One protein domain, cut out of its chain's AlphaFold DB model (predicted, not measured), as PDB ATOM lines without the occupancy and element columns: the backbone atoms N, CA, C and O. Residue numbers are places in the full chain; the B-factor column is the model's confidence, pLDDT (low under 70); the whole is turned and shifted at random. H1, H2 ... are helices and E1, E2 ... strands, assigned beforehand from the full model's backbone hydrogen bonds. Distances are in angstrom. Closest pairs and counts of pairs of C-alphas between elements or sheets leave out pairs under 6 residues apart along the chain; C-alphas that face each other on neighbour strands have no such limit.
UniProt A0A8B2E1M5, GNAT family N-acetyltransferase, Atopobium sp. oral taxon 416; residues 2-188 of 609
ATOM      1  N   SER A   2     -26.645   3.773   3.292       84.75
ATOM      2  CA  SER A   2     -27.872   4.583   3.344       84.75
ATOM      3  C   SER A   2     -28.090   5.295   2.005       84.75
ATOM      4  O   SER A   2     -27.150   5.437   1.219       84.75
ATOM      5  N   LEU A   3     -29.306   5.761   1.719       87.88
ATOM      6  CA  LEU A   3     -29.543   6.599   0.539       87.88
ATOM      7  C   LEU A   3     -28.715   7.881   0.601       87.88
ATOM      8  O   LEU A   3     -28.207   8.321  -0.426       87.88
ATOM      9  N   GLN A   4     -28.545   8.460   1.789       88.50
ATOM     10  CA  GLN A   4     -27.746   9.672   1.950       88.50
ATOM     11  C   GLN A   4     -26.261   9.443   1.630       88.50
ATOM     12  O   GLN A   4     -25.623  10.295   1.013       88.50
ATOM     13  N   GLU A   5     -25.710   8.285   1.990       89.19
ATOM     14  CA  GLU A   5     -24.367   7.870   1.568       89.19
ATOM     15  C   GLU A   5     -24.311   7.663   0.046       89.19
ATOM     16  O   GLU A   5     -23.427   8.211  -0.608       89.19
ATOM     17  N   MET A   6     -25.297   6.967  -0.536       88.00
ATOM     18  CA  MET A   6     -25.371   6.728  -1.986       88.00
ATOM     19  C   MET A   6     -25.491   8.024  -2.800       88.00
ATOM     20  O   MET A   6     -24.941   8.113  -3.891       88.00
ATOM     21  N   LEU A   7     -26.187   9.043  -2.288       90.56
ATOM     22  CA  LEU A   7     -26.322  10.354  -2.935       90.56
ATOM     23  C   LEU A   7     -24.997  11.122  -3.019       90.56
ATOM     24  O   LEU A   7     -24.816  11.935  -3.931       90.56
ATOM     25  N   ASN A   8     -24.093  10.870  -2.071       91.00
ATOM     26  CA  ASN A   8     -22.772  11.488  -2.001       91.00
ATOM     27  C   ASN A   8     -21.686  10.657  -2.706       91.00
ATOM     28  O   ASN A   8     -20.572  11.145  -2.891       91.00
ATOM     29  N   ASP A   9     -22.009   9.434  -3.125       90.88
ATOM     30  CA  ASP A   9     -21.113   8.529  -3.833       90.88
ATOM     31  C   ASP A   9     -21.307   8.646  -5.358       90.88
ATOM     32  O   ASP A   9     -22.417   8.541  -5.884       90.88
ATOM     33  N   ALA A  10     -20.214   8.890  -6.085       88.94
ATOM     34  CA  ALA A  10     -20.254   9.133  -7.527       88.94
ATOM     35  C   ALA A  10     -20.636   7.890  -8.352       88.94
ATOM     36  O   ALA A  10     -21.186   8.039  -9.445       88.94
ATOM     37  N   GLU A  11     -20.361   6.687  -7.845       87.44
ATOM     38  CA  GLU A  11     -20.679   5.420  -8.507       87.44
ATOM     39  C   GLU A  11     -22.086   4.933  -8.142       87.44
ATOM     40  O   GLU A  11     -22.783   4.373  -8.991       87.44
ATOM     41  N   ALA A  12     -22.539   5.180  -6.909       85.00
ATOM     42  CA  ALA A  12     -23.850   4.735  -6.440       85.00
ATOM     43  C   ALA A  12     -24.994   5.690  -6.821       85.00
ATOM     44  O   ALA A  12     -26.106   5.228  -7.086       85.00
ATOM     45  N   ARG A  13     -24.755   7.006  -6.891       87.81
ATOM     46  CA  ARG A  13     -25.797   8.003  -7.201       87.81
ATOM     47  C   ARG A  13     -26.539   7.753  -8.523       87.81
ATOM     48  O   ARG A  13     -27.761   7.905  -8.519       87.81
ATOM     49  N   PRO A  14     -25.887   7.363  -9.639       88.62
ATOM     50  CA  PRO A  14     -26.582   7.055 -10.894       88.62
ATOM     51  C   PRO A  14     -27.561   5.875 -10.807       88.62
ATOM     52  O   PRO A  14     -28.397   5.723 -11.693       88.62
ATOM     53  N   LEU A  15     -27.467   5.044  -9.762       84.81
ATOM     54  CA  LEU A  15     -28.362   3.908  -9.523       84.81
ATOM     55  C   LEU A  15     -29.656   4.307  -8.799       84.81
ATOM     56  O   LEU A  15     -30.544   3.471  -8.634       84.81
ATOM     57  N   LEU A  16     -29.764   5.556  -8.336       91.88
ATOM     58  CA  LEU A  16     -30.946   6.059  -7.648       91.88
ATOM     59  C   LEU A  16     -31.929   6.686  -8.634       91.88
ATOM     60  O   LEU A  16     -31.569   7.553  -9.434       91.88
ATOM     61  N   LEU A  17     -33.199   6.313  -8.509       94.69
ATOM     62  CA  LEU A  17     -34.281   7.019  -9.177       94.69
ATOM     63  C   LEU A  17     -34.647   8.266  -8.365       94.69
ATOM     64  O   LEU A  17     -34.807   8.201  -7.146       94.69
ATOM     65  N   SER A  18     -34.806   9.392  -9.059       95.88
ATOM     66  CA  SER A  18     -35.265  10.661  -8.496       95.88
ATOM     67  C   SER A  18     -36.461  11.170  -9.282       95.88
ATOM     68  O   SER A  18     -36.421  11.207 -10.513       95.88
ATOM     69  N   VAL A  19     -37.505  11.586  -8.575       97.94
ATOM     70  CA  VAL A  19     -38.728  12.155  -9.149       97.94
ATOM     71  C   VAL A  19     -39.169  13.366  -8.328       97.94
ATOM     72  O   VAL A  19     -38.852  13.465  -7.140       97.94
ATOM     73  N   ASP A  20     -39.897  14.299  -8.943       98.25
ATOM     74  CA  ASP A  20     -40.437  15.451  -8.216       98.25
ATOM     75  C   ASP A  20     -41.554  14.998  -7.269       98.25
ATOM     76  O   ASP A  20     -42.518  14.345  -7.684       98.25
ATOM     77  N   ALA A  21     -41.406  15.346  -5.989       98.31
ATOM     78  CA  ALA A  21     -42.306  14.941  -4.910       98.31
ATOM     79  C   ALA A  21     -43.741  15.460  -5.114       98.31
ATOM     80  O   ALA A  21     -44.701  14.797  -4.721       98.31
ATOM     81  N   GLU A  22     -43.884  16.615  -5.775       98.12
ATOM     82  CA  GLU A  22     -45.166  17.261  -6.079       98.12
ATOM     83  C   GLU A  22     -46.147  16.325  -6.804       98.12
ATOM     84  O   GLU A  22     -47.340  16.328  -6.505       98.12
ATOM     85  N   ASN A  23     -45.645  15.449  -7.680       97.69
ATOM     86  CA  ASN A  23     -46.467  14.532  -8.482       97.69
ATOM     87  C   ASN A  23     -47.182  13.446  -7.663       97.69
ATOM     88  O   ASN A  23     -48.024  12.723  -8.197       97.69
ATOM     89  N   PHE A  24     -46.826  13.297  -6.388       98.44
ATOM     90  CA  PHE A  24     -47.359  12.266  -5.499       98.44
ATOM     91  C   PHE A  24     -48.228  12.844  -4.383       98.44
ATOM     92  O   PHE A  24     -48.741  12.074  -3.571       98.44
ATOM     93  N   LEU A  25     -48.401  14.169  -4.339       98.25
ATOM     94  CA  LEU A  25     -49.190  14.840  -3.315       98.25
ATOM     95  C   LEU A  25     -50.677  14.475  -3.414       98.25
ATOM     96  O   LEU A  25     -51.308  14.570  -4.467       98.25
ATOM     97  N   LYS A  26     -51.255  14.135  -2.267       97.56
ATOM     98  CA  LYS A  26     -52.689  13.974  -2.026       97.56
ATOM     99  C   LYS A  26     -53.133  14.877  -0.880       97.56
ATOM    100  O   LYS A  26     -52.346  15.198   0.002       97.56
ATOM    101  N   GLY A  27     -54.396  15.303  -0.918       96.88
ATOM    102  CA  GLY A  27     -54.986  16.209   0.078       96.88
ATOM    103  C   GLY A  27     -54.610  17.684  -0.069       96.88
ATOM    104  O   GLY A  27     -54.975  18.505   0.769       96.88
ATOM    105  N   THR A  28     -53.923  18.034  -1.158       96.50
ATOM    106  CA  THR A  28     -53.584  19.415  -1.513       96.50
ATOM    107  C   THR A  28     -54.628  20.015  -2.463       96.50
ATOM    108  O   THR A  28     -55.130  19.330  -3.354       96.50
ATOM    109  N   LEU A  29     -54.959  21.294  -2.279       96.69
ATOM    110  CA  LEU A  29     -55.820  22.080  -3.178       96.69
ATOM    111  C   LEU A  29     -54.997  22.903  -4.166       96.69
ATOM    112  O   LEU A  29     -55.446  23.174  -5.277       96.69
ATOM    113  N   ARG A  30     -53.812  23.341  -3.738       95.94
ATOM    114  CA  ARG A  30     -52.872  24.113  -4.547       95.94
ATOM    115  C   ARG A  30     -51.456  23.903  -4.038       95.94
ATOM    116  O   ARG A  30     -51.244  23.579  -2.871       95.94
ATOM    117  N   THR A  31     -50.493  24.155  -4.903       97.25
ATOM    118  CA  THR A  31     -49.077  24.184  -4.558       97.25
ATOM    119  C   THR A  31     -48.506  25.577  -4.795       97.25
ATOM    120  O   THR A  31     -49.048  26.370  -5.567       97.25
ATOM    121  N   GLU A  32     -47.436  25.901  -4.083       97.31
ATOM    122  CA  GLU A  32     -46.694  27.150  -4.230       97.31
ATOM    123  C   GLU A  32     -45.210  26.832  -4.402       97.31
ATOM    124  O   GLU A  32     -44.626  26.101  -3.606       97.31
ATOM    125  N   GLN A  33     -44.615  27.356  -5.470       97.12
ATOM    126  CA  GLN A  33     -43.198  27.168  -5.763       97.12
ATOM    127  C   GLN A  33     -42.364  28.072  -4.853       97.12
ATOM    128  O   GLN A  33     -42.569  29.287  -4.815       97.12
ATOM    129  N   GLU A  34     -41.405  27.485  -4.145       95.75
ATOM    130  CA  GLU A  34     -40.472  28.182  -3.265       95.75
ATOM    131  C   GLU A  34     -39.046  28.181  -3.846       95.75
ATOM    132  O   GLU A  34     -38.753  27.663  -4.927       95.75
ATOM    133  N   THR A  35     -38.113  28.801  -3.125       90.56
ATOM    134  CA  THR A  35     -36.700  28.820  -3.512       90.56
ATOM    135  C   THR A  35     -36.104  27.409  -3.549       90.56
ATOM    136  O   THR A  35     -36.531  26.511  -2.826       90.56
ATOM    137  N   GLN A  36     -35.073  27.224  -4.380       91.44
ATOM    138  CA  GLN A  36     -34.307  25.973  -4.486       91.44
ATOM    139  C   GLN A  36     -35.125  24.739  -4.918       91.44
ATOM    140  O   GLN A  36     -34.718  23.605  -4.658       91.44
ATOM    141  N   GLY A  37     -36.247  24.962  -5.610       93.94
ATOM    142  CA  GLY A  37     -37.083  23.908  -6.190       93.94
ATOM    143  C   GLY A  37     -38.017  23.222  -5.195       93.94
ATOM    144  O   GLY A  37     -38.626  22.220  -5.549       93.94
ATOM    145  N   TYR A  38     -38.117  23.723  -3.960       98.25
ATOM    146  CA  TYR A  38     -39.109  23.242  -3.004       98.25
ATOM    147  C   TYR A  38     -40.517  23.683  -3.410       98.25
ATOM    148  O   TYR A  38     -40.719  24.784  -3.918       98.25
ATOM    149  N   VAL A  39     -41.493  22.828  -3.132       98.44
ATOM    150  CA  VAL A  39     -42.910  23.044  -3.402       98.44
ATOM    151  C   VAL A  39     -43.681  22.937  -2.097       98.44
ATOM    152  O   VAL A  39     -43.628  21.911  -1.415       98.44
ATOM    153  N   ARG A  40     -44.426  23.985  -1.753       98.38
ATOM    154  CA  ARG A  40     -45.305  24.012  -0.584       98.38
ATOM    155  C   ARG A  40     -46.708  23.532  -0.954       98.38
ATOM    156  O   ARG A  40     -47.380  24.200  -1.745       98.38
ATOM    157  N   PRO A  41     -47.188  22.416  -0.388       98.31
ATOM    158  CA  PRO A  41     -48.574  22.008  -0.533       98.31
ATOM    159  C   PRO A  41     -49.489  22.799   0.408       98.31
ATOM    160  O   PRO A  41     -49.137  23.083   1.552       98.31
ATOM    161  N   TRP A  42     -50.699  23.109  -0.055       97.88
ATOM    162  CA  TRP A  42     -51.707  23.820   0.724       97.88
ATOM    163  C   TRP A  42     -53.030  23.063   0.721       97.88
ATOM    164  O   TRP A  42     -53.613  22.792  -0.327       97.88
ATOM    165  N   ARG A  43     -53.580  22.822   1.910       96.62
ATOM    166  CA  ARG A  43     -54.908  22.209   2.114       96.62
ATOM    167  C   ARG A  43     -56.086  23.182   1.932       96.62
ATOM    168  O   ARG A  43     -57.240  22.836   2.177       96.62
ATOM    169  N   MET A  44     -55.810  24.413   1.502       95.50
ATOM    170  CA  MET A  44     -56.786  25.498   1.358       95.50
ATOM    171  C   MET A  44     -56.541  26.303   0.082       95.50
ATOM    172  O   MET A  44     -55.393  26.533  -0.309       95.50
ATOM    173  N   SER A  45     -57.620  26.803  -0.522       95.56
ATOM    174  CA  SER A  45     -57.515  27.786  -1.607       95.56
ATOM    175  C   SER A  45     -56.970  29.126  -1.086       95.56
ATOM    176  O   SER A  45     -57.053  29.434   0.108       95.56
ATOM    177  N   ASP A  46     -56.468  29.978  -1.986       93.88
ATOM    178  CA  ASP A  46     -56.036  31.339  -1.629       93.88
ATOM    179  C   ASP A  46     -57.148  32.144  -0.948       93.88
ATOM    180  O   ASP A  46     -56.901  32.934  -0.034       93.88
ATOM    181  N   ARG A  47     -58.398  31.958  -1.386       92.81
ATOM    182  CA  ARG A  47     -59.532  32.698  -0.836       92.81
ATOM    183  C   ARG A  47     -59.943  32.177   0.534       92.81
ATOM    184  O   ARG A  47     -60.227  33.001   1.405       92.81
ATOM    185  N   GLN A  48     -59.900  30.862   0.749       94.88
ATOM    186  CA  GLN A  48     -60.087  30.279   2.080       94.88
ATOM    187  C   GLN A  48     -59.040  30.841   3.043       94.88
ATOM    188  O   GLN A  48     -59.397  31.425   4.066       94.88
ATOM    189  N   TYR A  49     -57.764  30.799   2.659       93.88
ATOM    190  CA  TYR A  49     -56.668  31.314   3.479       93.88
ATOM    191  C   TYR A  49     -56.820  32.812   3.806       93.88
ATOM    192  O   TYR A  49     -56.618  33.242   4.945       93.88
ATOM    193  N   ARG A  50     -57.262  33.633   2.841       92.00
ATOM    194  CA  ARG A  50     -57.579  35.051   3.093       92.00
ATOM    195  C   ARG A  50     -58.747  35.223   4.063       92.00
ATOM    196  O   ARG A  50     -58.636  36.058   4.964       92.00
ATOM    197  N   SER A  51     -59.826  34.449   3.907       92.19
ATOM    198  CA  SER A  51     -61.015  34.537   4.772       92.19
ATOM    199  C   SER A  51     -60.705  34.217   6.234       92.19
ATOM    200  O   SER A  51     -61.266  34.856   7.126       92.19
ATOM    201  N   LEU A  52     -59.756  33.310   6.483       92.19
ATOM    202  CA  LEU A  52     -59.345  32.922   7.830       92.19
ATOM    203  C   LEU A  52     -58.692  34.048   8.613       92.19
ATOM    204  O   LEU A  52     -58.721  34.009   9.831       92.19
ATOM    205  N   GLY A  53     -58.133  35.056   7.944       88.50
ATOM    206  CA  GLY A  53     -57.630  36.246   8.628       88.50
ATOM    207  C   GLY A  53     -58.396  37.522   8.299       88.50
ATOM    208  O   GLY A  53     -57.823  38.614   8.339       88.50
ATOM    209  N   SER A  54     -59.657  37.382   7.897       87.94
ATOM    210  CA  SER A  54     -60.576  38.508   7.747       87.94
ATOM    211  C   SER A  54     -61.168  38.917   9.098       87.94
ATOM    212  O   SER A  54     -61.063  38.190  10.081       87.94
ATOM    213  N   VAL A  55     -61.854  40.061   9.133       81.06
ATOM    214  CA  VAL A  55     -62.609  40.518  10.316       81.06
ATOM    215  C   VAL A  55     -63.798  39.615  10.675       81.06
ATOM    216  O   VAL A  55     -64.367  39.768  11.748       81.06
ATOM    217  N   GLY A  56     -64.194  38.702   9.779       80.69
ATOM    218  CA  GLY A  56     -65.250  37.721  10.036       80.69
ATOM    219  C   GLY A  56     -64.770  36.473  10.782       80.69
ATOM    220  O   GLY A  56     -65.599  35.705  11.262       80.69
ATOM    221  N   ALA A  57     -63.456  36.259  10.887       88.19
ATOM    222  CA  ALA A  57     -62.886  35.164  11.666       88.19
ATOM    223  C   ALA A  57     -62.788  35.552  13.148       88.19
ATOM    224  O   ALA A  57     -62.449  36.690  13.466       88.19
ATOM    225  N   TRP A  58     -63.031  34.598  14.050       91.62
ATOM    226  CA  TRP A  58     -62.889  34.827  15.495       91.62
ATOM    227  C   TRP A  58     -61.437  35.103  15.886       91.62
ATOM    228  O   TRP A  58     -61.152  36.106  16.535       91.62
ATOM    229  N   HIS A  59     -60.512  34.253  15.422       92.69
ATOM    230  CA  HIS A  59     -59.090  34.332  15.768       92.69
ATOM    231  C   HIS A  59     -58.213  34.485  14.519       92.69
ATOM    232  O   HIS A  59     -57.451  33.581  14.183       92.69
ATOM    233  N   PRO A  60     -58.277  35.620  13.800       91.62
ATOM    234  CA  PRO A  60     -57.732  35.730  12.448       91.62
ATOM    235  C   PRO A  60     -56.218  35.489  12.353       91.62
ATOM    236  O   PRO A  60     -55.733  34.837  11.426       91.62
ATOM    237  N   GLY A  61     -55.457  36.010  13.320       92.31
ATOM    238  CA  GLY A  61     -54.007  35.801  13.391       92.31
ATOM    239  C   GLY A  61     -53.627  34.373  13.785       92.31
ATOM    240  O   GLY A  61     -52.597  33.875  13.335       92.31
ATOM    241  N   PHE A  62     -54.462  33.713  14.586       93.94
ATOM    242  CA  PHE A  62     -54.272  32.328  15.006       93.94
ATOM    243  C   PHE A  62     -54.593  31.372  13.850       93.94
ATOM    244  O   PHE A  62     -53.738  30.589  13.443       93.94
ATOM    245  N   TYR A  63     -55.772  31.505  13.235       94.88
ATOM    246  CA  TYR A  63     -56.200  30.652  12.126       94.88
ATOM    247  C   TYR A  63     -55.241  30.706  10.940       94.88
ATOM    248  O   TYR A  63     -54.941  29.663  10.370       94.88
ATOM    249  N   ARG A  64     -54.697  31.880  10.583       93.75
ATOM    250  CA  ARG A  64     -53.697  31.966   9.502       93.75
ATOM    251  C   ARG A  64     -52.418  31.194   9.802       93.75
ATOM    252  O   ARG A  64     -51.880  30.584   8.888       93.75
ATOM    253  N   GLN A  65     -51.930  31.231  11.041       94.19
ATOM    254  CA  GLN A  65     -50.728  30.486  11.424       94.19
ATOM    255  C   GLN A  65     -50.969  28.981  11.307       94.19
ATOM    256  O   GLN A  65     -50.185  28.270  10.694       94.19
ATOM    257  N   VAL A  66     -52.096  28.512  11.837       94.75
ATOM    258  CA  VAL A  66     -52.434  27.085  11.891       94.75
ATOM    259  C   VAL A  66     -52.876  26.528  10.526       94.75
ATOM    260  O   VAL A  66     -52.680  25.355  10.211       94.75
ATOM    261  N   ALA A  67     -53.423  27.370   9.649       95.12
ATOM    262  CA  ALA A  67     -53.782  26.993   8.282       95.12
ATOM    263  C   ALA A  67     -52.577  26.690   7.376       95.12
ATOM    264  O   ALA A  67     -52.763  26.085   6.322       95.12
ATOM    265  N   GLN A  68     -51.364  27.095   7.770       95.06
ATOM    266  CA  GLN A  68     -50.124  26.757   7.059       95.06
ATOM    267  C   GLN A  68     -49.683  25.310   7.310       95.06
ATOM    268  O   GLN A  68     -48.877  24.781   6.546       95.06
ATOM    269  N   CYS A  69     -50.208  24.664   8.355       96.75
ATOM    270  CA  CYS A  69     -49.857  23.291   8.677       96.75
ATOM    271  C   CYS A  69     -50.349  22.316   7.606       96.75
ATOM    272  O   CYS A  69     -51.411  22.512   7.005       96.75
ATOM    273  N   THR A  70     -49.599  21.234   7.408       97.88
ATOM    274  CA  THR A  70     -49.820  20.258   6.329       97.88
ATOM    275  C   THR A  70     -50.674  19.054   6.737       97.88
ATOM    276  O   THR A  70     -50.648  18.035   6.049       97.88
ATOM    277  N   CYS A  71     -51.454  19.156   7.823       96.69
ATOM    278  CA  CYS A  71     -52.250  18.032   8.326       96.69
ATOM    279  C   CYS A  71     -53.141  17.415   7.235       96.69
ATOM    280  O   CYS A  71     -53.782  18.114   6.444       96.69
ATOM    281  N   GLY A  72     -53.170  16.082   7.187       97.50
ATOM    282  CA  GLY A  72     -53.934  15.318   6.198       97.50
ATOM    283  C   GLY A  72     -53.411  15.382   4.756       97.50
ATOM    284  O   GLY A  72     -54.051  14.806   3.878       97.50
ATOM    285  N   ILE A  73     -52.280  16.044   4.490       98.50
ATOM    286  CA  ILE A  73     -51.580  15.970   3.199       98.50
ATOM    287  C   ILE A  73     -50.598  14.797   3.247       98.50
ATOM    288  O   ILE A  73     -49.930  14.576   4.256       98.50
ATOM    289  N   ALA A  74     -50.481  14.050   2.150       98.19
ATOM    290  CA  ALA A  74     -49.529  12.947   2.044       98.19
ATOM    291  C   ALA A  74     -48.878  12.865   0.667       98.19
ATOM    292  O   ALA A  74     -49.457  13.318  -0.319       98.19
ATOM    293  N   LEU A  75     -47.718  12.213   0.583       98.69
ATOM    294  CA  LEU A  75     -47.242  11.626  -0.668       98.69
ATOM    295  C   LEU A  75     -47.719  10.176  -0.729       98.69
ATOM    296  O   LEU A  75     -47.462   9.410   0.199       98.69
ATOM    297  N   ALA A  76     -48.392   9.789  -1.811       98.12
ATOM    298  CA  ALA A  76     -48.989   8.462  -1.936       98.12
ATOM    299  C   ALA A  76     -48.655   7.810  -3.282       98.12
ATOM    300  O   ALA A  76     -49.066   8.285  -4.349       98.12
ATOM    301  N   PHE A  77     -47.926   6.695  -3.246       98.38
ATOM    302  CA  PHE A  77     -47.405   6.051  -4.452       98.38
ATOM    303  C   PHE A  77     -47.218   4.540  -4.313       98.38
ATOM    304  O   PHE A  77     -47.197   3.985  -3.220       98.38
ATOM    305  N   THR A  78     -47.054   3.873  -5.453       97.94
ATOM    306  CA  THR A  78     -46.473   2.530  -5.535       97.94
ATOM    307  C   THR A  78     -45.052   2.581  -6.074       97.94
ATOM    308  O   THR A  78     -44.757   3.394  -6.958       97.94
ATOM    309  N   THR A  79     -44.192   1.699  -5.575       96.25
ATOM    310  CA  THR A  79     -42.790   1.579  -5.993       96.25
ATOM    311  C   THR A  79     -42.267   0.166  -5.743       96.25
ATOM    312  O   THR A  79     -42.846  -0.574  -4.955       96.25
ATOM    313  N   ASP A  80     -41.185  -0.207  -6.411       93.44
ATOM    314  CA  ASP A  80     -40.386  -1.414  -6.168       93.44
ATOM    315  C   ASP A  80     -39.082  -1.120  -5.396       93.44
ATOM    316  O   ASP A  80     -38.174  -1.953  -5.351       93.44
ATOM    317  N   ALA A  81     -38.963   0.083  -4.821       91.75
ATOM    318  CA  ALA A  81     -37.814   0.483  -4.018       91.75
ATOM    319  C   ALA A  81     -37.612  -0.425  -2.801       91.75
ATOM    320  O   ALA A  81     -38.561  -0.795  -2.114       91.75
ATOM    321  N   THR A  82     -36.345  -0.658  -2.452       89.50
ATOM    322  CA  THR A  82     -35.973  -1.199  -1.134       89.50
ATOM    323  C   THR A  82     -35.822  -0.099  -0.085       89.50
ATOM    324  O   THR A  82     -36.122  -0.306   1.093       89.50
ATOM    325  N   ARG A  83     -35.383   1.090  -0.508       91.50
ATOM    326  CA  ARG A  83     -35.247   2.302   0.304       91.50
ATOM    327  C   ARG A  83     -35.844   3.484  -0.430       91.50
ATOM    328  O   ARG A  83     -35.668   3.609  -1.643       91.50
ATOM    329  N   ILE A  84     -36.473   4.374   0.324       95.69
ATOM    330  CA  ILE A  84     -36.975   5.655  -0.170       95.69
ATOM    331  C   ILE A  84     -36.445   6.794   0.690       95.69
ATOM    332  O   ILE A  84     -36.211   6.615   1.885       95.69
ATOM    333  N   GLY A  85     -36.263   7.958   0.079       97.25
ATOM    334  CA  GLY A  85     -35.814   9.166   0.753       97.25
ATOM    335  C   GLY A  85     -36.565  10.391   0.255       97.25
ATOM    336  O   GLY A  85     -36.844  10.500  -0.936       97.25
ATOM    337  N   LEU A  86     -36.903  11.309   1.151       98.31
ATOM    338  CA  LEU A  86     -37.624  12.537   0.843       98.31
ATOM    339  C   LEU A  86     -36.789  13.749   1.246       98.31
ATOM    340  O   LEU A  86     -36.333  13.859   2.383       98.31
ATOM    341  N   GLU A  87     -36.639  14.680   0.311       98.19
ATOM    342  CA  GLU A  87     -36.143  16.022   0.601       98.19
ATOM    343  C   GLU A  87     -37.306  16.909   1.041       98.19
ATOM    344  O   GLU A  87     -38.250  17.146   0.274       98.19
ATOM    345  N   VAL A  88     -37.226  17.399   2.273       98.12
ATOM    346  CA  VAL A  88     -38.274  18.184   2.925       98.12
ATOM    347  C   VAL A  88     -37.660  19.362   3.670       98.12
ATOM    348  O   VAL A  88     -36.594  19.252   4.269       98.12
ATOM    349  N   ARG A  89     -38.342  20.502   3.647       97.88
ATOM    350  CA  ARG A  89     -38.044  21.655   4.492       97.88
ATOM    351  C   ARG A  89     -39.192  21.851   5.464       97.88
ATOM    352  O   ARG A  89     -40.290  22.200   5.040       97.88
ATOM    353  N   PHE A  90     -38.945  21.615   6.746       97.19
ATOM    354  CA  PHE A  90     -39.937  21.868   7.784       97.19
ATOM    355  C   PHE A  90     -39.916  23.339   8.181       97.19
ATOM    356  O   PHE A  90     -38.843  23.932   8.335       97.19
ATOM    357  N   ASP A  91     -41.099  23.908   8.376       95.88
ATOM    358  CA  ASP A  91     -41.217  25.247   8.934       95.88
ATOM    359  C   ASP A  91     -40.870  25.242  10.431       95.88
ATOM    360  O   ASP A  91     -40.887  24.206  11.104       95.88
ATOM    361  N   GLU A  92     -40.598  26.432  10.960       93.62
ATOM    362  CA  GLU A  92     -40.659  26.665  12.401       93.62
ATOM    363  C   GLU A  92     -42.047  26.305  12.935       93.62
ATOM    364  O   GLU A  92     -43.065  26.546  12.278       93.62
ATOM    365  N   GLU A  93     -42.103  25.769  14.154       91.06
ATOM    366  CA  GLU A  93     -43.390  25.462  14.763       91.06
ATOM    367  C   GLU A  93     -44.197  26.759  14.974       91.06
ATOM    368  O   GLU A  93     -43.703  27.702  15.621       91.06
ATOM    369  N   PRO A  94     -45.438  26.840  14.448       93.50
ATOM    370  CA  PRO A  94     -46.257  28.034  14.582       93.50
ATOM    371  C   PRO A  94     -46.394  28.453  16.048       93.50
ATOM    372  O   PRO A  94     -46.532  27.612  16.937       93.50
ATOM    373  N   LEU A  95     -46.376  29.761  16.330       92.44
ATOM    374  CA  LEU A  95     -46.534  30.247  17.706       92.44
ATOM    375  C   LEU A  95     -47.873  29.784  18.297       92.44
ATOM    376  O   LEU A  95     -47.911  29.339  19.434       92.44
ATOM    377  N   ALA A  96     -48.933  29.825  17.487       92.06
ATOM    378  CA  ALA A  96     -50.249  29.284  17.819       92.06
ATOM    379  C   ALA A  96     -50.201  27.811  18.275       92.06
ATOM    380  O   ALA A  96     -50.738  27.485  19.332       92.06
ATOM    381  N   THR A  97     -49.515  26.950  17.515       91.31
ATOM    382  CA  THR A  97     -49.299  25.537  17.860       91.31
ATOM    383  C   THR A  97     -48.535  25.405  19.175       91.31
ATOM    384  O   THR A  97     -49.012  24.733  20.084       91.31
ATOM    385  N   ARG A  98     -47.394  26.099  19.316       89.88
ATOM    386  CA  ARG A  98     -46.578  26.081  20.544       89.88
ATOM    387  C   ARG A  98     -47.369  26.480  21.780       89.88
ATOM    388  O   ARG A  98     -47.192  25.883  22.835       89.88
ATOM    389  N   THR A  99     -48.209  27.506  21.667       88.62
ATOM    390  CA  THR A  99     -49.060  27.951  22.774       88.62
ATOM    391  C   THR A  99     -50.024  26.848  23.193       88.62
ATOM    392  O   THR A  99     -50.082  26.547  24.378       88.62
ATOM    393  N   MET A 100     -50.706  26.202  22.245       86.31
ATOM    394  CA  MET A 100     -51.616  25.097  22.566       86.31
ATOM    395  C   MET A 100     -50.889  23.877  23.129       86.31
ATOM    396  O   MET A 100     -51.342  23.308  24.114       86.31
ATOM    397  N   LEU A 101     -49.736  23.499  22.574       85.44
ATOM    398  CA  LEU A 101     -48.940  22.399  23.122       85.44
ATOM    399  C   LEU A 101     -48.455  22.702  24.540       85.44
ATOM    400  O   LEU A 101     -48.457  21.817  25.377       85.44
ATOM    401  N   ARG A 102     -48.117  23.953  24.873       83.69
ATOM    402  CA  ARG A 102     -47.786  24.318  26.262       83.69
ATOM    403  C   ARG A 102     -48.978  24.248  27.206       83.69
ATOM    404  O   ARG A 102     -48.819  23.855  28.358       83.69
ATOM    405  N   GLU A 103     -50.154  24.629  26.715       78.62
ATOM    406  CA  GLU A 103     -51.421  24.454  27.432       78.62
ATOM    407  C   GLU A 103     -51.762  22.968  27.645       78.62
ATOM    408  O   GLU A 103     -52.542  22.704  28.550       78.62
ATOM    409  N   THR A 104     -51.184  22.043  26.852       71.88
ATOM    410  CA  THR A 104     -51.532  20.600  26.773       71.88
ATOM    411  C   THR A 104     -50.478  19.649  27.370       71.88
ATOM    412  O   THR A 104     -50.824  18.660  28.003       71.88
ATOM    413  N   ASP A 105     -49.192  19.972  27.243       71.31
ATOM    414  CA  ASP A 105     -48.060  19.100  27.597       71.31
ATOM    415  C   ASP A 105     -47.086  19.780  28.588       71.31
ATOM    416  O   ASP A 105     -46.046  19.226  28.957       71.31
ATOM    417  N   GLY A 106     -47.388  21.011  29.016       74.44
ATOM    418  CA  GLY A 106     -46.551  21.809  29.916       74.44
ATOM    419  C   GLY A 106     -45.415  22.578  29.221       74.44
ATOM    420  O   GLY A 106     -45.419  22.812  28.020       74.44
ATOM    421  N   GLU A 107     -44.420  23.035  29.989       67.50
ATOM    422  CA  GLU A 107     -43.419  24.022  29.523       67.50
ATOM    423  C   GLU A 107     -42.439  23.509  28.445       67.50
ATOM    424  O   GLU A 107     -41.872  24.310  27.696       67.50
ATOM    425  N   SER A 108     -42.255  22.188  28.338       63.88
ATOM    426  CA  SER A 108     -41.312  21.547  27.406       63.88
ATOM    427  C   SER A 108     -41.987  20.412  26.622       63.88
ATOM    428  O   SER A 108     -41.621  19.248  26.823       63.88
ATOM    429  N   PRO A 109     -42.959  20.726  25.741       66.38
ATOM    430  CA  PRO A 109     -43.604  19.718  24.909       66.38
ATOM    431  C   PRO A 109     -42.555  19.018  24.038       66.38
ATOM    432  O   PRO A 109     -41.653  19.661  23.495       66.38
ATOM    433  N   GLN A 110     -42.671  17.700  23.895       61.41
ATOM    434  CA  GLN A 110     -41.952  16.932  22.878       61.41
ATOM    435  C   GLN A 110     -42.955  16.654  21.759       61.41
ATOM    436  O   GLN A 110     -43.648  15.643  21.846       61.41
ATOM    437  N   PRO A 111     -43.116  17.555  20.769       58.25
ATOM    438  CA  PRO A 111     -44.188  17.435  19.796       58.25
ATOM    439  C   PRO A 111     -43.976  16.161  18.982       58.25
ATOM    440  O   PRO A 111     -42.952  16.037  18.297       58.25
ATOM    441  N   PRO A 112     -44.920  15.219  19.027       64.19
ATOM    442  CA  PRO A 112     -44.822  13.988  18.276       64.19
ATOM    443  C   PRO A 112     -45.391  14.302  16.870       64.19
ATOM    444  O   PRO A 112     -46.497  13.947  16.480       64.19
ATOM    445  N   ASP A 113     -44.643  15.132  16.132       85.44
ATOM    446  CA  ASP A 113     -44.975  15.634  14.794       85.44
ATOM    447  C   ASP A 113     -43.789  15.404  13.849       85.44
ATOM    448  O   ASP A 113     -42.619  15.394  14.252       85.44
ATOM    449  N   GLY A 114     -44.071  15.167  12.572       93.31
ATOM    450  CA  GLY A 114     -43.091  14.510  11.717       93.31
ATOM    451  C   GLY A 114     -43.631  14.072  10.371       93.31
ATOM    452  O   GLY A 114     -44.537  14.689   9.819       93.31
ATOM    453  N   ILE A 115     -43.062  12.994   9.841       97.19
ATOM    454  CA  ILE A 115     -43.591  12.294   8.672       97.19
ATOM    455  C   ILE A 115     -43.843  10.838   9.046       97.19
ATOM    456  O   ILE A 115     -42.895  10.064   9.221       97.19
ATOM    457  N   SER A 116     -45.118  10.454   9.127       96.62
ATOM    458  CA  SER A 116     -45.495   9.046   9.268       96.62
ATOM    459  C   SER A 116     -45.279   8.324   7.949       96.62
ATOM    460  O   SER A 116     -45.721   8.795   6.900       96.62
ATOM    461  N   CYS A 117     -44.678   7.140   8.004       96.88
ATOM    462  CA  CYS A 117     -44.495   6.280   6.841       96.88
ATOM    463  C   CYS A 117     -45.291   4.985   7.017       96.88
ATOM    464  O   CYS A 117     -45.073   4.237   7.971       96.88
ATOM    465  N   ILE A 118     -46.219   4.714   6.098       96.00
ATOM    466  CA  ILE A 118     -47.005   3.478   6.061       96.00
ATOM    467  C   ILE A 118     -46.710   2.750   4.754       96.00
ATOM    468  O   ILE A 118     -46.917   3.298   3.672       96.00
ATOM    469  N   VAL A 119     -46.273   1.497   4.861       95.56
ATOM    470  CA  VAL A 119     -45.942   0.617   3.736       95.56
ATOM    471  C   VAL A 119     -46.800  -0.637   3.819       95.56
ATOM    472  O   VAL A 119     -46.761  -1.356   4.814       95.56
ATOM    473  N   ASP A 120     -47.607  -0.888   2.791       93.81
ATOM    474  CA  ASP A 120     -48.519  -2.040   2.712       93.81
ATOM    475  C   ASP A 120     -49.408  -2.195   3.963       93.81
ATOM    476  O   ASP A 120     -49.635  -3.293   4.475       93.81
ATOM    477  N   GLY A 121     -49.885  -1.062   4.489       91.25
ATOM    478  CA  GLY A 121     -50.717  -0.996   5.694       91.25
ATOM    479  C   GLY A 121     -49.953  -1.149   7.014       91.25
ATOM    480  O   GLY A 121     -50.571  -1.105   8.073       91.25
ATOM    481  N   LYS A 122     -48.626  -1.308   6.980       92.19
ATOM    482  CA  LYS A 122     -47.775  -1.380   8.172       92.19
ATOM    483  C   LYS A 122     -47.056  -0.064   8.396       92.19
ATOM    484  O   LYS A 122     -46.448   0.486   7.482       92.19
ATOM    485  N   ARG A 123     -47.092   0.414   9.631       92.31
ATOM    486  CA  ARG A 123     -46.404   1.631  10.044       92.31
ATOM    487  C   ARG A 123     -44.907   1.368  10.240       92.31
ATOM    488  O   ARG A 123     -44.526   0.364  10.841       92.31
ATOM    489  N   LEU A 124     -44.079   2.255   9.700       94.12
ATOM    490  CA  LEU A 124     -42.640   2.331   9.944       94.12
ATOM    491  C   LEU A 124     -42.340   3.459  10.939       94.12
ATOM    492  O   LEU A 124     -43.233   4.199  11.335       94.12
ATOM    493  N   VAL A 125     -41.072   3.595  11.332       91.62
ATOM    494  CA  VAL A 125     -40.633   4.657  12.249       91.62
ATOM    495  C   VAL A 125     -40.978   6.034  11.668       91.62
ATOM    496  O   VAL A 125     -40.577   6.355  10.544       91.62
ATOM    497  N   CYS A 126     -41.716   6.832  12.442       92.75
ATOM    498  CA  CYS A 126     -42.013   8.221  12.117       92.75
ATOM    499  C   CYS A 126     -40.721   9.041  12.088       92.75
ATOM    500  O   CYS A 126     -39.869   8.923  12.972       92.75
ATOM    501  N   ALA A 127     -40.565   9.868  11.061       93.69
ATOM    502  CA  ALA A 127     -39.430  10.765  10.976       93.69
ATOM    503  C   ALA A 127     -39.718  12.069  11.726       93.69
ATOM    504  O   ALA A 127     -40.673  12.757  11.362       93.69
ATOM    505  N   PRO A 128     -38.910  12.443  12.729       91.69
ATOM    506  CA  PRO A 128     -39.177  13.626  13.535       91.69
ATOM    507  C   PRO A 128     -39.004  14.909  12.718       91.69
ATOM    508  O   PRO A 128     -38.057  15.048  11.941       91.69
ATOM    509  N   ALA A 129     -39.889  15.883  12.926       90.56
ATOM    510  CA  ALA A 129     -39.736  17.188  12.303       90.56
ATOM    511  C   ALA A 129     -38.801  18.103  13.113       90.56
ATOM    512  O   ALA A 129     -39.050  18.430  14.274       90.56
ATOM    513  N   GLN A 130     -37.783  18.634  12.443       90.50
ATOM    514  CA  GLN A 130     -36.903  19.698  12.932       90.50
ATOM    515  C   GLN A 130     -36.869  20.807  11.879       90.50
ATOM    516  O   GLN A 130     -36.736  20.516  10.690       90.50
ATOM    517  N   ALA A 131     -37.018  22.060  12.309       93.31
ATOM    518  CA  ALA A 131     -37.072  23.203  11.405       93.31
ATOM    519  C   ALA A 131     -35.841  23.262  10.484       93.31
ATOM    520  O   ALA A 131     -34.712  23.004  10.914       93.31
ATOM    521  N   GLY A 132     -36.072  23.616   9.221       95.50
ATOM    522  CA  GLY A 132     -35.046  23.650   8.182       95.50
ATOM    523  C   GLY A 132     -35.087  22.454   7.233       95.50
ATOM    524  O   GLY A 132     -36.035  21.667   7.209       95.50
ATOM    525  N   GLU A 133     -34.069  22.378   6.378       96.38
ATOM    526  CA  GLU A 133     -33.956  21.354   5.338       96.38
ATOM    527  C   GLU A 133     -33.450  20.033   5.904       96.38
ATOM    528  O   GLU A 133     -32.471  19.991   6.652       96.38
ATOM    529  N   GLN A 134     -34.105  18.948   5.508       95.19
ATOM    530  CA  GLN A 134     -33.783  17.593   5.918       95.19
ATOM    531  C   GLN A 134     -33.905  16.616   4.751       95.19
ATOM    532  O   GLN A 134     -34.719  16.778   3.838       95.19
ATOM    533  N   PHE A 135     -33.102  15.558   4.828       96.19
ATOM    534  CA  PHE A 135     -33.251  14.366   4.010       96.19
ATOM    535  C   PHE A 135     -33.692  13.224   4.917       96.19
ATOM    536  O   PHE A 135     -32.949  12.812   5.807       96.19
ATOM    537  N   VAL A 136     -34.911  12.742   4.707       95.56
ATOM    538  CA  VAL A 136     -35.522  11.711   5.544       95.56
ATOM    539  C   VAL A 136     -35.565  10.401   4.774       95.56
ATOM    540  O   VAL A 136     -36.034  10.387   3.642       95.56
ATOM    541  N   GLU A 137     -35.103   9.303   5.371       95.38
ATOM    542  CA  GLU A 137     -34.974   8.001   4.710       95.38
ATOM    543  C   GLU A 137     -35.719   6.888   5.454       95.38
ATOM    544  O   GLU A 137     -35.670   6.798   6.680       95.38
ATOM    545  N   TRP A 138     -36.316   5.972   4.687       94.81
ATOM    546  CA  TRP A 138     -36.897   4.729   5.187       94.81
ATOM    547  C   TRP A 138     -36.411   3.515   4.398       94.81
ATOM    548  O   TRP A 138     -36.240   3.553   3.178       94.81
ATOM    549  N   TYR A 139     -36.266   2.399   5.108       91.31
ATOM    550  CA  TYR A 139     -36.141   1.069   4.521       91.31
ATOM    551  C   TYR A 139     -37.529   0.426   4.449       91.31
ATOM    552  O   TYR A 139     -38.170   0.262   5.488       91.31
ATOM    553  N   ILE A 140     -37.995   0.090   3.245       90.12
ATOM    554  CA  ILE A 140     -39.397  -0.294   3.004       90.12
ATOM    555  C   ILE A 140     -39.586  -1.753   2.567       90.12
ATOM    556  O   ILE A 140     -40.683  -2.282   2.717       90.12
ATOM    557  N   ASP A 141     -38.529  -2.439   2.117       82.44
ATOM    558  CA  ASP A 141     -38.588  -3.861   1.729       82.44
ATOM    559  C   ASP A 141     -38.129  -4.779   2.871       82.44
ATOM    560  O   ASP A 141     -37.016  -5.308   2.889       82.44
ATOM    561  N   ASN A 142     -38.985  -4.953   3.877       71.12
ATOM    562  CA  ASN A 142     -38.715  -5.866   4.987       71.12
ATOM    563  C   ASN A 142     -39.274  -7.267   4.678       71.12
ATOM    564  O   ASN A 142     -40.392  -7.581   5.085       71.12
ATOM    565  N   ASP A 143     -38.523  -8.097   3.937       69.00
ATOM    566  CA  ASP A 143     -38.885  -9.500   3.684       69.00
ATOM    567  C   ASP A 143     -38.705 -10.340   4.965       69.00
ATOM    568  O   ASP A 143     -37.573 -10.667   5.337       69.00
ATOM    569  N   PRO A 144     -39.795 -10.767   5.634       64.88
ATOM    570  CA  PRO A 144     -39.688 -11.527   6.874       64.88
ATOM    571  C   PRO A 144     -39.123 -12.938   6.660       64.88
ATOM    572  O   PRO A 144     -38.678 -13.564   7.620       64.88
ATOM    573  N   LYS A 145     -39.145 -13.466   5.427       62.66
ATOM    574  CA  LYS A 145     -38.576 -14.783   5.100       62.66
ATOM    575  C   LYS A 145     -37.069 -14.711   4.879       62.66
ATOM    576  O   LYS A 145     -36.374 -15.695   5.126       62.66
ATOM    577  N   HIS A 146     -36.571 -13.557   4.443       63.53
ATOM    578  CA  HIS A 146     -35.164 -13.336   4.128       63.53
ATOM    579  C   HIS A 146     -34.677 -11.968   4.641       63.53
ATOM    580  O   HIS A 146     -34.262 -11.125   3.847       63.53
ATOM    581  N   PRO A 147     -34.662 -11.749   5.970       59.72
ATOM    582  CA  PRO A 147     -34.388 -10.437   6.571       59.72
ATOM    583  C   PRO A 147     -32.956  -9.924   6.340       59.72
ATOM    584  O   PRO A 147     -32.663  -8.761   6.594       59.72
ATOM    585  N   THR A 148     -32.045 -10.785   5.879       58.38
ATOM    586  CA  THR A 148     -30.635 -10.458   5.621       58.38
ATOM    587  C   THR A 148     -30.307 -10.287   4.138       58.38
ATOM    588  O   THR A 148     -29.172  -9.944   3.805       58.38
ATOM    589  N   TRP A 149     -31.252 -10.545   3.229       63.94
ATOM    590  CA  TRP A 149     -30.990 -10.449   1.795       63.94
ATOM    591  C   TRP A 149     -31.030  -8.993   1.335       63.94
ATOM    592  O   TRP A 149     -32.076  -8.352   1.340       63.94
ATOM    593  N   GLN A 150     -29.889  -8.486   0.868       64.31
ATOM    594  CA  GLN A 150     -29.852  -7.241   0.107       64.31
ATOM    595  C   GLN A 150     -30.287  -7.532  -1.329       64.31
ATOM    596  O   GLN A 150     -29.545  -8.136  -2.104       64.31
ATOM    597  N   ARG A 151     -31.510  -7.128  -1.678       69.94
ATOM    598  CA  ARG A 151     -32.000  -7.210  -3.056       69.94
ATOM    599  C   ARG A 151     -31.407  -6.090  -3.901       69.94
ATOM    600  O   ARG A 151     -31.215  -4.970  -3.424       69.94
ATOM    601  N   LEU A 152     -31.138  -6.406  -5.167       67.56
ATOM    602  CA  LEU A 152     -30.742  -5.406  -6.152       67.56
ATOM    603  C   LEU A 152     -31.872  -4.371  -6.326       67.56
ATOM    604  O   LEU A 152     -33.045  -4.758  -6.282       67.56
ATOM    605  N   PRO A 153     -31.541  -3.083  -6.541       65.94
ATOM    606  CA  PRO A 153     -32.530  -2.043  -6.818       65.94
ATOM    607  C   PRO A 153     -33.513  -2.467  -7.918       65.94
ATOM    608  O   PRO A 153     -33.089  -2.907  -8.986       65.94
ATOM    609  N   GLY A 154     -34.815  -2.363  -7.644       67.00
ATOM    610  CA  GLY A 154     -35.880  -2.679  -8.603       67.00
ATOM    611  C   GLY A 154     -36.228  -4.158  -8.820       67.00
ATOM    612  O   GLY A 154     -37.016  -4.483  -9.703       67.00
ATOM    613  N   PHE A 155     -35.657  -5.073  -8.030       75.12
ATOM    614  CA  PHE A 155     -36.020  -6.500  -8.045       75.12
ATOM    615  C   PHE A 155     -36.915  -6.908  -6.858       75.12
ATOM    616  O   PHE A 155     -37.176  -8.096  -6.656       75.12
ATOM    617  N   GLY A 156     -37.358  -5.937  -6.052       74.25
ATOM    618  CA  GLY A 156     -38.285  -6.138  -4.938       74.25
ATOM    619  C   GLY A 156     -39.751  -6.237  -5.387       74.25
ATOM    620  O   GLY A 156     -40.080  -5.939  -6.539       74.25
ATOM    621  N   PRO A 157     -40.663  -6.677  -4.502       88.00
ATOM    622  CA  PRO A 157     -42.092  -6.605  -4.760       88.00
ATOM    623  C   PRO A 157     -42.537  -5.143  -4.882       88.00
ATOM    624  O   PRO A 157     -41.878  -4.219  -4.416       88.00
ATOM    625  N   THR A 158     -43.692  -4.929  -5.508       93.94
ATOM    626  CA  THR A 158     -44.312  -3.603  -5.508       93.94
ATOM    627  C   THR A 158     -44.969  -3.337  -4.159       93.94
ATOM    628  O   THR A 158     -45.837  -4.100  -3.737       93.94
ATOM    629  N   HIS A 159     -44.597  -2.221  -3.545       94.94
ATOM    630  CA  HIS A 159     -45.132  -1.712  -2.291       94.94
ATOM    631  C   HIS A 159     -46.087  -0.545  -2.534       94.94
ATOM    632  O   HIS A 159     -45.874   0.259  -3.446       94.94
ATOM    633  N   THR A 160     -47.111  -0.420  -1.693       96.94
ATOM    634  CA  THR A 160     -47.937   0.788  -1.556       96.94
ATOM    635  C   THR A 160     -47.426   1.612  -0.385       96.94
ATOM    636  O   THR A 160     -47.392   1.119   0.739       96.94
ATOM    637  N   VAL A 161     -47.064   2.868  -0.636       97.75
ATOM    638  CA  VAL A 161     -46.440   3.763   0.343       97.75
ATOM    639  C   VAL A 161     -47.282   5.020   0.538       97.75
ATOM    640  O   VAL A 161     -47.711   5.649  -0.434       97.75
ATOM    641  N   TRP A 162     -47.463   5.399   1.801       97.81
ATOM    642  CA  TRP A 162     -48.020   6.676   2.234       97.81
ATOM    643  C   TRP A 162     -47.034   7.383   3.163       97.81
ATOM    644  O   TRP A 162     -46.640   6.818   4.183       97.81
ATOM    645  N   LEU A 163     -46.669   8.616   2.820       98.38
ATOM    646  CA  LEU A 163     -45.878   9.519   3.656       98.38
ATOM    647  C   LEU A 163     -46.779  10.676   4.096       98.38
ATOM    648  O   LEU A 163     -47.002  11.599   3.311       98.38
ATOM    649  N   TRP A 164     -47.337  10.615   5.305       98.00
ATOM    650  CA  TRP A 164     -48.213  11.668   5.834       98.00
ATOM    651  C   TRP A 164     -47.377  12.815   6.384       98.00
ATOM    652  O   TRP A 164     -46.517  12.593   7.233       98.00
ATOM    653  N   LEU A 165     -47.617  14.023   5.876       98.06
ATOM    654  CA  LEU A 165     -46.890  15.235   6.246       98.06
ATOM    655  C   LEU A 165     -47.319  15.751   7.634       98.06
ATOM    656  O   LEU A 165     -48.399  15.382   8.100       98.06
ATOM    657  N   PRO A 166     -46.518  16.629   8.272       96.62
ATOM    658  CA  PRO A 166     -46.772  17.106   9.628       96.62
ATOM    659  C   PRO A 166     -48.170  17.686   9.836       96.62
ATOM    660  O   PRO A 166     -48.705  18.384   8.963       96.62
ATOM    661  N   CYS A 167     -48.728  17.458  11.024       95.06
ATOM    662  CA  CYS A 167     -50.050  17.947  11.409       95.06
ATOM    663  C   CYS A 167     -50.015  19.325  12.077       95.06
ATOM    664  O   CYS A 167     -50.952  20.122  11.927       95.06
ATOM    665  N   LEU A 168     -48.944  19.620  12.813       93.75
ATOM    666  CA  LEU A 168     -48.868  20.772  13.712       93.75
ATOM    667  C   LEU A 168     -47.950  21.884  13.188       93.75
ATOM    668  O   LEU A 168     -47.965  22.996  13.724       93.75
ATOM    669  N   ARG A 169     -47.239  21.628  12.084       94.31
ATOM    670  CA  ARG A 169     -46.453  22.609  11.319       94.31
ATOM    671  C   ARG A 169     -46.620  22.438   9.812       94.31
ATOM    672  O   ARG A 169     -47.206  21.465   9.339       94.31
ATOM    673  N   GLY A 170     -46.144  23.423   9.058       96.56
ATOM    674  CA  GLY A 170     -46.058  23.338   7.606       96.56
ATOM    675  C   GLY A 170     -44.734  22.727   7.147       96.56
ATOM    676  O   GLY A 170     -43.773  22.596   7.913       96.56
ATOM    677  N   CYS A 171     -44.686  22.336   5.878       97.69
ATOM    678  CA  CYS A 171     -43.449  21.947   5.219       97.69
ATOM    679  C   CYS A 171     -43.528  22.195   3.709       97.69
ATOM    680  O   CYS A 171     -44.612  22.383   3.151       97.69
ATOM    681  N   ALA A 172     -42.374  22.162   3.052       98.50
ATOM    682  CA  ALA A 172     -42.249  22.108   1.603       98.50
ATOM    683  C   ALA A 172     -41.454  20.862   1.192       98.50
ATOM    684  O   ALA A 172     -40.538  20.441   1.896       98.50
ATOM    685  N   VAL A 173     -41.788  20.268   0.049       98.62
ATOM    686  CA  VAL A 173     -41.174  19.030  -0.462       98.62
ATOM    687  C   VAL A 173     -40.477  19.283  -1.791       98.62
ATOM    688  O   VAL A 173     -40.872  20.184  -2.525       98.62
ATOM    689  N   ARG A 174     -39.445  18.501  -2.124       98.31
ATOM    690  CA  ARG A 174     -38.697  18.687  -3.381       98.31
ATOM    691  C   ARG A 174     -38.584  17.415  -4.211       98.31
ATOM    692  O   ARG A 174     -39.324  17.239  -5.178       98.31
ATOM    693  N   ARG A 175     -37.674  16.512  -3.846       98.06
ATOM    694  CA  ARG A 175     -37.451  15.242  -4.551       98.06
ATOM    695  C   ARG A 175     -37.792  14.053  -3.668       98.06
ATOM    696  O   ARG A 175     -37.452  14.029  -2.485       98.06
ATOM    697  N   LEU A 176     -38.396  13.050  -4.294       98.00
ATOM    698  CA  LEU A 176     -38.464  11.690  -3.784       98.00
ATOM    699  C   LEU A 176     -37.370  10.867  -4.474       98.00
ATOM    700  O   LEU A 176     -37.222  10.896  -5.699       98.00
ATOM    701  N   TRP A 177     -36.608  10.146  -3.669       97.38
ATOM    702  CA  TRP A 177     -35.486   9.314  -4.066       97.38
ATOM    703  C   TRP A 177     -35.757   7.862  -3.701       97.38
ATOM    704  O   TRP A 177     -36.441   7.585  -2.716       97.38
ATOM    705  N   GLY A 178     -35.175   6.924  -4.438       93.94
ATOM    706  CA  GLY A 178     -35.149   5.539  -3.993       93.94
ATOM    707  C   GLY A 178     -34.312   4.612  -4.855       93.94
ATOM    708  O   GLY A 178     -33.952   4.924  -5.991       93.94
ATOM    709  N   THR A 179     -34.049   3.431  -4.308       91.75
ATOM    710  CA  THR A 179     -33.445   2.281  -5.002       91.75
ATOM    711  C   THR A 179     -34.488   1.546  -5.857       91.75
ATOM    712  O   THR A 179     -34.648   0.328  -5.768       91.75
ATOM    713  N   ALA A 180     -35.242   2.308  -6.648       90.88
ATOM    714  CA  ALA A 180     -36.392   1.859  -7.429       90.88
ATOM    715  C   ALA A 180     -36.118   1.891  -8.931       90.88
ATOM    716  O   ALA A 180     -35.291   2.673  -9.402       90.88
ATOM    717  N   THR A 181     -36.898   1.123  -9.690       93.44
ATOM    718  CA  THR A 181     -37.043   1.345 -11.136       93.44
ATOM    719  C   THR A 181     -38.234   2.241 -11.461       93.44
ATOM    720  O   THR A 181     -38.262   2.849 -12.534       93.44
ATOM    721  N   PHE A 182     -39.207   2.377 -10.551       95.19
ATOM    722  CA  PHE A 182     -40.337   3.283 -10.746       95.19
ATOM    723  C   PHE A 182     -40.910   3.881  -9.456       95.19
ATOM    724  O   PHE A 182     -40.887   3.286  -8.379       95.19
ATOM    725  N   PHE A 183     -41.561   5.031  -9.627       97.69
ATOM    726  CA  PHE A 183     -42.571   5.571  -8.721       97.69
ATOM    727  C   PHE A 183     -43.844   5.840  -9.525       97.69
ATOM    728  O   PHE A 183     -43.783   6.416 -10.612       97.69
ATOM    729  N   LYS A 184     -45.004   5.416  -9.019       98.06
ATOM    730  CA  LYS A 184     -46.308   5.656  -9.659       98.06
ATOM    731  C   LYS A 184     -47.298   6.209  -8.637       98.06
ATOM    732  O   LYS A 184     -47.469   5.562  -7.606       98.06
ATOM    733  N   PRO A 185     -47.965   7.346  -8.896       98.06
ATOM    734  CA  PRO A 185     -48.935   7.900  -7.958       98.06
ATOM    735  C   PRO A 185     -50.122   6.952  -7.771       98.06
ATOM    736  O   PRO A 185     -50.538   6.259  -8.708       98.06
ATOM    737  N   LEU A 186     -50.678   6.914  -6.558       96.94
ATOM    738  CA  LEU A 186     -51.897   6.146  -6.310       96.94
ATOM    739  C   LEU A 186     -53.087   6.765  -7.036       96.94
ATOM    740  O   LEU A 186     -53.230   7.985  -7.113       96.94
ATOM    741  N   LYS A 187     -53.987   5.901  -7.513       94.81
ATOM    742  CA  LYS A 187     -55.228   6.327  -8.164       94.81
ATOM    743  C   LYS A 187     -56.061   7.197  -7.227       94.81
ATOM    744  O   LYS A 187     -56.065   7.001  -6.010       94.81
ATOM    745  N   GLN A 188     -56.754   8.156  -7.820       91.56
ATOM    746  CA  GLN A 188     -57.719   8.993  -7.126       91.56
ATOM    747  C   GLN A 188     -58.904   8.149  -6.646       91.56
ATOM    748  O   GLN A 188     -59.342   7.243  -7.358       91.56
TER     749      GLN A 188
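What this domain is: This is residues 2 to 188 of the 609 residues of the protein "GNAT family N-acetyltransferase" of Atopobium sp. oral taxon 416 (UniProt A0A8B2E1M5). What is the shape? It is a sandwich, two twisted antiparallel sheets face to face, E1 E9 E5 E7 and E6 E8 E4 E10, with the little hairpin E2 E3 beside E9 and the short helix H2 on both sheets. The helices H3, H4 and H5 make a chain beyond one end of the long axis; H1 grazes the first sheet towards the other end, where residues 144 to 149 stick out. What is it made of? The 187 printed residues hold H1 E1 H2 E2 E3 H3 H4 E4 E5 H5 E6 E7 E8 E9 E10 in this order, mixed helices and strands, with under half of the residues in them. It is compact, with a radius of gyration of the C-alphas of 18.1 A, yet elongated, 58 by 35 by 32 A.

Where its parts are: Where do the first elements lie? H1 is residues 3 to 8, from C-alpha 3 at (-29.543, 6.599, 0.539); E1 is 17 to 20, H2 21 to 24, E2 30 to 33, E3 39 to 42, H3 46 to 52 and H4 60 to 66. And the later ones? E4 is 74 to 79, E5 83 to 90 with 21.5 A, H5 95 to 105 with 15.0 A, E6 114 to 119, E7 132 to 139 with 22.9 A, and E8 159 to 164. E9, 171 to 178, spans 20.6 A and bends by 60 degrees at residue 174; E10, 183 to 185, ends at C-alpha 185 (-48.935, 7.900, -7.958).

How they stand to each other: How are the sheets joined inside? Within hydrogen-bond range are N 19 and O 176 of E1 and E9, 3.0 A, N 85 and O 177 of E5 and E9, 2.8 A, and N 86 and O 136 of E5 and E7, 2.8 A. In the other sheet so are N 118 and O 162 of E6 and E8, 2.9 A, N 161 and O 77 of E8 and E4, 2.8 A, and N 78 and O 184 of E4 and E10, 2.8 A. How do the sheets meet? Their facing parts are 10.7 A centre to centre, with planes 6 degrees apart. What surrounds them? H2's heights over the sheets are 6.0 A and 4.6 A. In the hairpin E2 E3, N 32 and O 40 are 2.9 A apart; the closest C-alphas of E3 and E9, Arg 40 and Ala 172, are 4.2 A apart. How do the helices stand? H3 and H4 touch, closest C-alphas Leu 52 and Pro 60 at 5.6 A, at a steep tilt of 59 degrees, opposite ways; H4 and H5 touch, closest C-alphas Phe 62 and Ala 96 at 5.8 A, only just about perpendicular at 71 degrees. Every O i to N i+4 pair is within hydrogen-bond range in H1, H3 and H5, 2 of 3 in H4, and H2 is too short for one.

The domain as a whole: How far does it reach? The C-alphas farthest apart, Val 55 and His 146, are 60.8 A apart, and the printed part has no cut. Which links are long? They are E6 to E7, 12 residues, and E7 to E8, 19 residues. Where is confidence low? The model's pLDDT is under 70 at residues 107 to 112 and 143 to 154.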